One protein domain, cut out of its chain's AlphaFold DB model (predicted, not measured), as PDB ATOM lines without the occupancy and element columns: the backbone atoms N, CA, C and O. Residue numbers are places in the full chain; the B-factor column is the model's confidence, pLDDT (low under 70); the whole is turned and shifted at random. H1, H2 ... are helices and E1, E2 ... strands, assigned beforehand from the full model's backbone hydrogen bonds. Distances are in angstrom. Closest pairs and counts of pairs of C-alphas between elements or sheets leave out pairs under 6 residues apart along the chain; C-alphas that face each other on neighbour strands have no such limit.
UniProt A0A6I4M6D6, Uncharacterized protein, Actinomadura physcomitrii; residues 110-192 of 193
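What this domain is: This is residues 110 to 192 of the 193 residues of an uncharacterized protein of Actinomadura physcomitrii (UniProt A0A6I4M6D6). One strongly twisted sheet of five strands runs through the body, its strands' lines turning by 114 degrees from edge to edge, with the short helix H1 beside the strands and the four-residue helix H2 grazing the sheet at the end of the printed part. From E3 a long loop with no named element, residues 154 to 171, swings out and returns to E4, which makes a hairpin with E5. The printed part has 83 residues, in the order E1 H1 E2 E3 E4 E5 H2, and the mixed sheet runs E2 E1 E3 E5 E4. The class is mixed, helices and strands, though under half of the residues, 40, are in named elements. The whole is compact and rounded, with a radius of gyration of the C-alphas of 11.8 A and spans of 31 by 28 by 24 A.

Where its parts are: Find C-alpha 110 at (334.457, 196.194, 281.953); here E1 begins and runs to residue 113. H1 follows, residues 118 to 124, 10.1 A long, and then E2, residues 133 to 136. E3, residues 147 to 153, covers 17.4 A from C-alpha 147 at (331.949, 200.743, 284.420). Next come E4, residues 172 to 178, 18.5 A, and E5, residues 181 to 187, 19.0 A. H2, residues 189 to 192, ends at C-alpha 192, (328.983, 195.392, 295.058).

How they stand to each other: Look first at E1 and its parallel neighbour E3, at 29 degrees, where N 113 and O 151 are 2.8 A apart, within hydrogen-bond range. On the other side of E1 is E2, an edge strand, parallel at 41 degrees, with N 134 and O 110 at 2.8 A. E1, H1 and E2 form a strand-helix-strand unit, two parallel neighbour strands with a helix between, and its crossover is right-handed. H1 is on the sheet at a height of 4.2 A, only just above the sheet's level, and over none of the strands; the closest C-alphas of H1 and E2 are those of Arg 121 and Ile 133, 7.4 A apart. E3 and E5 are antiparallel at 155 degrees, with N 186 and O 150 at 2.8 A. E5 and the edge strand E4 are antiparallel at 154 degrees, with N 174 and O 185 at 2.7 A. H2 only grazes the sheet; its closest C-alphas to E3 are those of Cys 191 and Cys 148, 6.0 A apart. H1 and H2 are apart. In H1 every O i to N i+4 pair is within hydrogen-bond range; H2 is too short for one, and its one O i to N i+3 pair is within range.

The domain as a whole: The two C-alphas farthest apart are those of Trp 130 and Gly 157, at 32.4 A. The printed part has no cut. The link from E3 to E4, 18 residues, is long. Mean pLDDT of the printed part is 88.4; look for low values, under 70, at residues 175 to 180.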
ATOM      1  N   VAL A 110     333.013 196.414 281.865       93.88
ATOM      2  CA  VAL A 110     334.457 196.194 281.953       93.88
ATOM      3  C   VAL A 110     335.115 196.931 280.797       93.88
ATOM      4  O   VAL A 110     334.689 196.797 279.650       93.88
ATOM      5  N   VAL A 111     336.163 197.702 281.073       95.44
ATOM      6  CA  VAL A 111     336.958 198.371 280.036       95.44
ATOM      7  C   VAL A 111     338.431 198.027 280.185       95.44
ATOM      8  O   VAL A 111     338.935 197.876 281.295       95.44
ATOM      9  N   ALA A 112     339.127 197.906 279.062       95.06
ATOM     10  CA  ALA A 112     340.567 197.727 279.013       95.06
ATOM     11  C   ALA A 112     341.242 199.014 278.548       95.06
ATOM     12  O   ALA A 112     340.832 199.597 277.538       95.06
ATOM     13  N   ASP A 113     342.303 199.416 279.244       95.50
ATOM     14  CA  ASP A 113     343.162 200.493 278.777       95.50
ATOM     15  C   ASP A 113     343.722 200.183 277.375       95.50
ATOM     16  O   ASP A 113     343.889 199.026 276.969       95.50
ATOM     17  N   ALA A 114     344.017 201.229 276.611       94.06
ATOM     18  CA  ALA A 114     344.546 201.130 275.266       94.06
ATOM     19  C   ALA A 114     345.918 200.442 275.218       94.06
ATOM     20  O   ALA A 114     346.246 199.898 274.162       94.06
ATOM     21  N   SER A 115     346.678 200.447 276.321       91.44
ATOM     22  CA  SER A 115     347.938 199.705 276.441       91.44
ATOM     23  C   SER A 115     347.746 198.201 276.645       91.44
ATOM     24  O   SER A 115     348.617 197.430 276.262       91.44
ATOM     25  N   VAL A 116     346.606 197.752 277.183       91.19
ATOM     26  CA  VAL A 116     346.384 196.332 277.495       91.19
ATOM     27  C   VAL A 116     346.431 195.478 276.226       91.19
ATOM     28  O   VAL A 116     345.600 195.633 275.325       91.19
ATOM     29  N   GLY A 117     347.385 194.541 276.209       87.56
ATOM     30  CA  GLY A 117     347.595 193.575 275.132       87.56
ATOM     31  C   GLY A 117     346.377 192.691 274.855       87.56
ATOM     32  O   GLY A 117     345.508 192.479 275.709       87.56
ATOM     33  N   TRP A 118     346.310 192.166 273.631       86.56
ATOM     34  CA  TRP A 118     345.197 191.335 273.166       86.56
ATOM     35  C   TRP A 118     345.046 190.058 274.001       86.56
ATOM     36  O   TRP A 118     343.932 189.581 274.202       86.56
ATOM     37  N   GLU A 119     346.146 189.539 274.545       86.12
ATOM     38  CA  GLU A 119     346.186 188.326 275.349       86.12
ATOM     39  C   GLU A 119     345.308 188.462 276.592       86.12
ATOM     40  O   GLU A 119     344.505 187.577 276.873       86.12
ATOM     41  N   VAL A 120     345.405 189.591 277.305       88.19
ATOM     42  CA  VAL A 120     344.603 189.867 278.511       88.19
ATOM     43  C   VAL A 120     343.123 189.964 278.159       88.19
ATOM     44  O   VAL A 120     342.277 189.462 278.895       88.19
ATOM     45  N   ARG A 121     342.789 190.550 277.004       88.19
ATOM     46  CA  ARG A 121     341.399 190.592 276.532       88.19
ATOM     47  C   ARG A 121     340.877 189.182 276.278       88.19
ATOM     48  O   ARG A 121     339.796 188.853 276.756       88.19
ATOM     49  N   THR A 122     341.668 188.330 275.625       86.81
ATOM     50  CA  THR A 122     341.343 186.912 275.403       86.81
ATOM     51  C   THR A 122     341.180 186.149 276.720       86.81
ATOM     52  O   THR A 122     340.216 185.400 276.868       86.81
ATOM     53  N   MET A 123     342.055 186.380 277.709       87.69
ATOM     54  CA  MET A 123     341.945 185.785 279.052       87.69
ATOM     55  C   MET A 123     340.609 186.092 279.739       87.69
ATOM     56  O   MET A 123     340.173 185.315 280.589       87.69
ATOM     57  N   LEU A 124     339.989 187.226 279.402       88.50
ATOM     58  CA  LEU A 124     338.814 187.763 280.078       88.50
ATOM     59  C   LEU A 124     337.496 187.506 279.351       88.50
ATOM     60  O   LEU A 124     336.456 187.668 279.980       88.50
ATOM     61  N   ILE A 125     337.511 187.027 278.099       86.50
ATOM     62  CA  ILE A 125     336.290 186.728 277.322       86.50
ATOM     63  C   ILE A 125     335.302 185.867 278.120       86.50
ATOM     64  O   ILE A 125     334.109 186.153 278.133       86.50
ATOM     65  N   HIS A 126     335.795 184.830 278.802       85.19
ATOM     66  CA  HIS A 126     334.949 183.962 279.619       85.19
ATOM     67  C   HIS A 126     334.662 184.552 281.015       85.19
ATOM     68  O   HIS A 126     333.496 184.590 281.404       85.19
ATOM     69  N   PRO A 127     335.662 185.052 281.773       87.44
ATOM     70  CA  PRO A 127     335.418 185.700 283.060       87.44
ATOM     71  C   PRO A 127     334.449 186.879 283.048       87.44
ATOM     72  O   PRO A 127     333.924 187.167 284.110       87.44
ATOM     73  N   VAL A 128     334.224 187.553 281.914       90.62
ATOM     74  CA  VAL A 128     333.334 188.727 281.812       90.62
ATOM     75  C   VAL A 128     332.160 188.512 280.853       90.62
ATOM     76  O   VAL A 128     331.649 189.467 280.279       90.62
ATOM     77  N   TRP A 129     331.720 187.263 280.675       91.00
ATOM     78  CA  TRP A 129     330.712 186.847 279.686       91.00
ATOM     79  C   TRP A 129     329.405 187.671 279.666       91.00
ATOM     80  O   TRP A 129     328.721 187.696 278.645       91.00
ATOM     81  N   TRP A 130     329.044 188.341 280.768       91.31
ATOM     82  CA  TRP A 130     327.837 189.174 280.892       91.31
ATOM     83  C   TRP A 130     327.971 190.567 280.260       91.31
ATOM     84  O   TRP A 130     326.971 191.267 280.107       91.31
ATOM     85  N   THR A 131     329.184 191.003 279.914       91.94
ATOM     86  CA  THR A 131     329.439 192.329 279.342       91.94
ATOM     87  C   THR A 131     330.455 192.276 278.208       91.94
ATOM     88  O   THR A 131     331.276 191.371 278.087       91.94
ATOM     89  N   ARG A 132     330.435 193.303 277.356       90.25
ATOM     90  CA  ARG A 132     331.525 193.549 276.407       90.25
ATOM     91  C   ARG A 132     332.701 194.197 277.135       90.25
ATOM     92  O   ARG A 132     332.492 195.012 278.032       90.25
ATOM     93  N   ILE A 133     333.920 193.870 276.703       93.75
ATOM     94  CA  ILE A 133     335.137 194.571 277.126       93.75
ATOM     95  C   ILE A 133     335.280 195.821 276.255       93.75
ATOM     96  O   ILE A 133     335.617 195.729 275.072       93.75
ATOM     97  N   GLY A 134     334.994 196.990 276.825       95.00
ATOM     98  CA  GLY A 134     335.223 198.277 276.173       95.00
ATOM     99  C   GLY A 134     336.709 198.634 276.097       95.00
ATOM    100  O   GLY A 134     337.561 197.976 276.697       95.00
ATOM    101  N   ARG A 135     337.030 199.705 275.372       96.19
ATOM    102  CA  ARG A 135     338.379 200.279 275.308       96.19
ATOM    103  C   ARG A 135     338.343 201.698 275.860       96.19
ATOM    104  O   ARG A 135     337.414 202.431 275.547       96.19
ATOM    105  N   ILE A 136     339.358 202.069 276.628       96.25
ATOM    106  CA  ILE A 136     339.556 203.426 277.152       96.25
ATOM    107  C   ILE A 136     341.041 203.790 277.071       96.25
ATOM    108  O   ILE A 136     341.877 202.895 277.089       96.25
ATOM    109  N   ASP A 137     341.390 205.069 276.965       95.81
ATOM    110  CA  ASP A 137     342.743 205.552 277.280       95.81
ATOM    111  C   ASP A 137     342.705 206.196 278.668       95.81
ATOM    112  O   ASP A 137     342.258 207.335 278.824       95.81
ATOM    113  N   VAL A 138     343.160 205.470 279.693       95.00
ATOM    114  CA  VAL A 138     343.043 205.912 281.097       95.00
ATOM    115  C   VAL A 138     343.882 207.151 281.417       95.00
ATOM    116  O   VAL A 138     343.755 207.719 282.503       95.00
ATOM    117  N   ARG A 139     344.758 207.574 280.495       92.50
ATOM    118  CA  ARG A 139     345.552 208.804 280.615       92.50
ATOM    119  C   ARG A 139     344.787 210.035 280.136       92.50
ATOM    120  O   ARG A 139     345.184 211.151 280.460       92.50
ATOM    121  N   ARG A 140     343.736 209.845 279.333       94.19
ATOM    122  CA  ARG A 140     342.974 210.922 278.682       94.19
ATOM    123  C   ARG A 140     341.516 210.963 279.114       94.19
ATOM    124  O   ARG A 140     340.915 212.032 279.122       94.19
ATOM    125  N   GLU A 141     340.957 209.816 279.465       94.75
ATOM    126  CA  GLU A 141     339.528 209.635 279.669       94.75
ATOM    127  C   GLU A 141     339.238 209.039 281.045       94.75
ATOM    128  O   GLU A 141     340.032 208.292 281.621       94.75
ATOM    129  N   ARG A 142     338.055 209.361 281.573       93.69
ATOM    130  CA  ARG A 142     337.510 208.706 282.762       93.69
ATOM    131  C   ARG A 142     336.568 207.579 282.337       93.69
ATOM    132  O   ARG A 142     335.887 207.732 281.322       93.69
ATOM    133  N   PRO A 143     336.484 206.475 283.102       94.50
ATOM    134  CA  PRO A 143     335.494 205.439 282.838       94.50
ATOM    135  C   PRO A 143     334.080 206.022 282.810       94.50
ATOM    136  O   PRO A 143     333.731 206.858 283.645       94.50
ATOM    137  N   ALA A 144     333.272 205.574 281.849       92.75
ATOM    138  CA  ALA A 144     331.872 205.964 281.764       92.75
ATOM    139  C   ALA A 144     331.079 205.469 282.995       92.75
ATOM    140  O   ALA A 144     331.461 204.462 283.607       92.75
ATOM    141  N   PRO A 145     329.956 206.124 283.348       91.06
ATOM    142  CA  PRO A 145     329.053 205.620 284.377       91.06
ATOM    143  C   PRO A 145     328.654 204.160 284.118       91.06
ATOM    144  O   PRO A 145     328.386 203.774 282.980       91.06
ATOM    145  N   GLY A 146     328.634 203.342 285.173       90.75
ATOM    146  CA  GLY A 146     328.325 201.911 285.088       90.75
ATOM    147  C   GLY A 146     329.515 201.004 284.755       90.75
ATOM    148  O   GLY A 146     329.344 199.787 284.731       90.75
ATOM    149  N   VAL A 147     330.719 201.545 284.525       94.12
ATOM    150  CA  VAL A 147     331.949 200.743 284.420       94.12
ATOM    151  C   VAL A 147     332.452 200.377 285.814       94.12
ATOM    152  O   VAL A 147     332.968 201.225 286.543       94.12
ATOM    153  N   CYS A 148     332.363 199.099 286.160       93.19
ATOM    154  CA  CYS A 148     332.794 198.588 287.457       93.19
ATOM    155  C   CYS A 148     334.266 198.192 287.452       93.19
ATOM    156  O   CYS A 148     334.965 198.456 288.424       93.19
ATOM    157  N   THR A 149     334.790 197.678 286.335       93.81
ATOM    158  CA  THR A 149     336.186 197.222 286.272       93.81
ATOM    159  C   THR A 149     336.969 197.883 285.143       93.81
ATOM    160  O   THR A 149     336.522 197.930 283.997       93.81
ATOM    161  N   VAL A 150     338.175 198.360 285.461       94.50
ATOM    162  CA  VAL A 150     339.133 198.933 284.506       94.50
ATOM    163  C   VAL A 150     340.406 198.099 284.524       94.50
ATOM    164  O   VAL A 150     341.013 197.907 285.572       94.50
ATOM    165  N   LEU A 151     340.822 197.598 283.370       93.69
ATOM    166  CA  LEU A 151     342.019 196.775 283.229       93.69
ATOM    167  C   LEU A 151     343.171 197.663 282.777       93.69
ATOM    168  O   LEU A 151     343.046 198.354 281.765       93.69
ATOM    169  N   VAL A 152     344.292 197.622 283.490       93.56
ATOM    170  CA  VAL A 152     345.470 198.443 283.188       93.56
ATOM    171  C   VAL A 152     346.697 197.548 283.070       93.56
ATOM    172  O   VAL A 152     346.878 196.628 283.870       93.56
ATOM    173  N   GLN A 153     347.528 197.779 282.050       90.81
ATOM    174  CA  GLN A 153     348.790 197.061 281.905       90.81
ATOM    175  C   GLN A 153     349.818 197.617 282.889       90.81
ATOM    176  O   GLN A 153     349.983 198.830 283.008       90.81
ATOM    177  N   THR A 154     350.551 196.727 283.552       87.56
ATOM    178  CA  THR A 154     351.473 197.114 284.622       87.56
ATOM    179  C   THR A 154     352.905 196.747 284.240       87.56
ATOM    180  O   THR A 154     353.190 195.559 284.051       87.56
ATOM    181  N   PRO A 155     353.828 197.723 284.127       83.75
ATOM    182  CA  PRO A 155     355.242 197.443 283.907       83.75
ATOM    183  C   PRO A 155     355.843 196.550 285.002       83.75
ATOM    184  O   PRO A 155     355.342 196.463 286.128       83.75
ATOM    185  N   ALA A 156     356.947 195.875 284.681       82.25
ATOM    186  CA  ALA A 156     357.671 195.080 285.667       82.25
ATOM    187  C   ALA A 156     358.163 195.971 286.824       82.25
ATOM    188  O   ALA A 156     358.736 197.031 286.597       82.25
ATOM    189  N   GLY A 157     357.936 195.527 288.063       83.81
ATOM    190  CA  GLY A 157     358.337 196.256 289.270       83.81
ATOM    191  C   GLY A 157     357.354 197.334 289.744       83.81
ATOM    192  O   GLY A 157     357.554 197.881 290.823       83.81
ATOM    193  N   THR A 158     356.279 197.623 289.004       89.06
ATOM    194  CA  THR A 158     355.239 198.564 289.450       89.06
ATOM    195  C   THR A 158     354.261 197.871 290.405       89.06
ATOM    196  O   THR A 158     353.754 196.787 290.100       89.06
ATOM    197  N   SER A 159     353.997 198.480 291.567       89.25
ATOM    198  CA  SER A 159     352.989 197.974 292.508       89.25
ATOM    199  C   SER A 159     351.575 198.099 291.920       89.25
ATOM    200  O   SER A 159     351.343 198.965 291.071       89.25
ATOM    201  N   PRO A 160     350.606 197.268 292.352       89.00
ATOM    202  CA  PRO A 160     349.229 197.364 291.875       89.00
ATOM    203  C   PRO A 160     348.631 198.764 292.038       89.00
ATOM    204  O   PRO A 160     348.073 199.285 291.075       89.00
ATOM    205  N   ASP A 161     348.844 199.414 293.186       89.44
ATOM    206  CA  ASP A 161     348.347 200.772 293.459       89.44
ATOM    207  C   ASP A 161     348.964 201.831 292.531       89.44
ATOM    208  O   ASP A 161     348.300 202.774 292.110       89.44
ATOM    209  N   ALA A 162     350.230 201.656 292.143       91.75
ATOM    210  CA  ALA A 162     350.926 202.584 291.254       91.75
ATOM    211  C   ALA A 162     350.595 202.371 289.764       91.75
ATOM    212  O   ALA A 162     351.049 203.146 288.922       91.75
ATOM    213  N   SER A 163     349.826 201.332 289.415       91.25
ATOM    214  CA  SER A 163     349.522 201.005 288.014       91.25
ATOM    215  C   SER A 163     348.603 202.024 287.331       91.25
ATOM    216  O   SER A 163     348.660 202.165 286.112       91.25
ATOM    217  N   TRP A 164     347.805 202.780 288.096       93.12
ATOM    218  CA  TRP A 164     346.932 203.830 287.564       93.12
ATOM    219  C   TRP A 164     346.916 205.080 288.462       93.12
ATOM    220  O   TRP A 164     345.945 205.318 289.170       93.12
ATOM    221  N   PRO A 165     347.948 205.942 288.414       90.94
ATOM    222  CA  PRO A 165     348.085 207.071 289.346       90.94
ATOM    223  C   PRO A 165     346.927 208.086 289.340       90.94
ATOM    224  O   PRO A 165     346.733 208.804 290.314       90.94
ATOM    225  N   GLY A 166     346.174 208.170 288.239       90.25
ATOM    226  CA  GLY A 166     345.027 209.068 288.070       90.25
ATOM    227  C   GLY A 166     343.663 208.399 288.267       90.25
ATOM    228  O   GLY A 166     342.673 208.901 287.729       90.25
ATOM    229  N   HIS A 167     343.599 207.250 288.947       93.31
ATOM    230  CA  HIS A 167     342.348 206.518 289.125       93.31
ATOM    231  C   HIS A 167     341.295 207.339 289.904       93.31
ATOM    232  O   HIS A 167     341.637 208.084 290.825       93.31
ATOM    233  N   PRO A 168     339.993 207.211 289.576       92.81
ATOM    234  CA  PRO A 168     338.916 207.764 290.393       92.81
ATOM    235  C   PRO A 168     338.986 207.292 291.852       92.81
ATOM    236  O   PRO A 168     339.345 206.142 292.125       92.81
ATOM    237  N   ALA A 169     338.611 208.173 292.782       89.50
ATOM    238  CA  ALA A 169     338.593 207.870 294.211       89.50
ATOM    239  C   ALA A 169     337.684 206.669 294.528       89.50
ATOM    240  O   ALA A 169     336.655 206.475 293.886       89.50
ATOM    241  N   GLY A 170     338.075 205.871 295.525       88.00
ATOM    242  CA  GLY A 170     337.319 204.698 295.977       88.00
ATOM    243  C   GLY A 170     337.560 203.421 295.171       88.00
ATOM    244  O   GLY A 170     337.168 202.353 295.629       88.00
ATOM    245  N   ARG A 171     338.241 203.489 294.020       90.81
ATOM    246  CA  ARG A 171     338.607 202.287 293.264       90.81
ATOM    247  C   ARG A 171     339.731 201.515 293.938       90.81
ATOM    248  O   ARG A 171     340.705 202.107 294.395       90.81
ATOM    249  N   LEU A 172     339.596 200.192 293.945       91.25
ATOM    250  CA  LEU A 172     340.539 199.276 294.573       91.25
ATOM    251  C   LEU A 172     341.286 198.469 293.504       91.25
ATOM    252  O   LEU A 172     340.640 197.872 292.635       91.25
ATOM    253  N   PRO A 173     342.626 198.415 293.551       92.19
ATOM    254  CA  PRO A 173     343.388 197.567 292.657       92.19
ATOM    255  C   PRO A 173     343.307 196.115 293.118       92.19
ATOM    256  O   PRO A 173     343.581 195.769 294.265       92.19
ATOM    257  N   HIS A 174     342.987 195.243 292.178       85.88
ATOM    258  CA  HIS A 174     343.032 193.806 292.333       85.88
ATOM    259  C   HIS A 174     344.151 193.261 291.449       85.88
ATOM    260  O   HIS A 174     344.085 193.284 290.215       85.88
ATOM    261  N   ALA A 175     345.228 192.822 292.098       69.69
ATOM    262  CA  ALA A 175     346.391 192.274 291.420       69.69
ATOM    263  C   ALA A 175     346.075 190.870 290.889       69.69
ATOM    264  O   ALA A 175     346.128 189.883 291.617       69.69
ATOM    265  N   THR A 176     345.768 190.777 289.602       64.00
ATOM    266  CA  THR A 176     345.577 189.514 288.887       64.00
ATOM    267  C   THR A 176     346.834 189.171 288.105       64.00
ATOM    268  O   THR A 176     347.064 189.623 286.986       64.00
ATOM    269  N   THR A 177     347.687 188.340 288.695       56.38
ATOM    270  CA  THR A 177     348.910 187.864 288.046       56.38
ATOM    271  C   THR A 177     348.621 186.660 287.151       56.38
ATOM    272  O   THR A 177     348.532 185.524 287.608       56.38
ATOM    273  N   SER A 178     348.537 186.897 285.839       55.66
ATOM    274  CA  SER A 178     348.858 185.862 284.851       55.66
ATOM    275  C   SER A 178     350.377 185.758 284.748       55.66
ATOM    276  O   SER A 178     351.049 186.779 284.610       55.66
ATOM    277  N   SER A 179     350.939 184.552 284.843       52.72
ATOM    278  CA  SER A 179     352.379 184.316 285.052       52.72
ATOM    279  C   SER A 179     353.316 184.923 283.995       52.72
ATOM    280  O   SER A 179     354.506 185.065 284.261       52.72
ATOM    281  N   THR A 180     352.810 185.307 282.825       65.56
ATOM    282  CA  THR A 180     353.598 185.894 281.728       65.56
ATOM    283  C   THR A 180     353.208 187.328 281.367       65.56
ATOM    284  O   THR A 180     353.992 188.010 280.713       65.56
ATOM    285  N   ILE A 181     352.038 187.817 281.794       76.94
ATOM    286  CA  ILE A 181     351.500 189.121 281.379       76.94
ATOM    287  C   ILE A 181     350.967 189.851 282.607       76.94
ATOM    288  O   ILE A 181     350.027 189.394 283.255       76.94
ATOM    289  N   ARG A 182     351.580 190.994 282.927       84.81
ATOM    290  CA  ARG A 182     351.252 191.786 284.116       84.81
ATOM    291  C   ARG A 182     350.189 192.831 283.800       84.81
ATOM    292  O   ARG A 182     350.392 193.716 282.969       84.81
ATOM    293  N   TRP A 183     349.071 192.728 284.497       90.44
ATOM    294  CA  TRP A 183     347.960 193.667 284.439       90.44
ATOM    295  C   TRP A 183     347.265 193.717 285.802       90.44
ATOM    296  O   TRP A 183     347.472 192.843 286.646       90.44
ATOM    297  N   VAL A 184     346.481 194.765 286.032       91.88
ATOM    298  CA  VAL A 184     345.725 194.993 287.270       91.88
ATOM    299  C   VAL A 184     344.282 195.308 286.904       91.88
ATOM    300  O   VAL A 184     344.029 196.093 285.987       91.88
ATOM    301  N   ALA A 185     343.337 194.696 287.614       92.38
ATOM    302  CA  ALA A 185     341.927 195.062 287.553       92.38
ATOM    303  C   ALA A 185     341.621 196.088 288.643       92.38
ATOM    304  O   ALA A 185     341.712 195.781 289.823       92.38
ATOM    305  N   TRP A 186     341.225 197.293 288.265       93.25
ATOM    306  CA  TRP A 186     340.735 198.312 289.185       93.25
ATOM    307  C   TRP A 186     339.221 198.226 289.294       93.25
ATOM    308  O   TRP A 186     338.510 198.524 288.328       93.25
ATOM    309  N   HIS A 187     338.738 197.821 290.463       92.88
ATOM    310  CA  HIS A 187     337.320 197.637 290.760       92.88
ATOM    311  C   HIS A 187     336.719 198.865 291.431       92.88
ATOM    312  O   HIS A 187     337.396 199.552 292.192       92.88
ATOM    313  N   ASP A 188     335.447 199.122 291.157       92.56
ATOM    314  CA  ASP A 188     334.625 200.114 291.836       92.56
ATOM    315  C   ASP A 188     333.736 199.414 292.876       92.56
ATOM    316  O   ASP A 188     332.764 198.760 292.491       92.56
ATOM    317  N   PRO A 189     334.028 199.533 294.186       88.81
ATOM    318  CA  PRO A 189     333.267 198.849 295.234       88.81
ATOM    319  C   PRO A 189     331.790 199.252 295.291       88.81
ATOM    320  O   PRO A 189     330.975 198.527 295.857       88.81
ATOM    321  N   SER A 190     331.412 200.393 294.701       87.81
ATOM    322  CA  SER A 190     330.000 200.789 294.605       87.81
ATOM    323  C   SER A 190     329.158 199.804 293.787       87.81
ATOM    324  O   SER A 190     327.942 199.764 293.944       87.81
ATOM    325  N   CYS A 191     329.796 198.977 292.958       87.56
ATOM    326  CA  CYS A 191     329.134 197.946 292.170       87.56
ATOM    327  C   CYS A 191     328.795 196.666 292.947       87.56
ATOM    328  O   CYS A 191     328.108 195.799 292.400       87.56
ATOM    329  N   ASP A 192     329.271 196.539 294.189       82.50
ATOM    330  CA  ASP A 192     328.983 195.392 295.058       82.50
ATOM    331  C   ASP A 192     327.656 195.556 295.831       82.50
ATOM    332  O   ASP A 192     327.208 194.619 296.495       82.50
TER     333      ASP A 192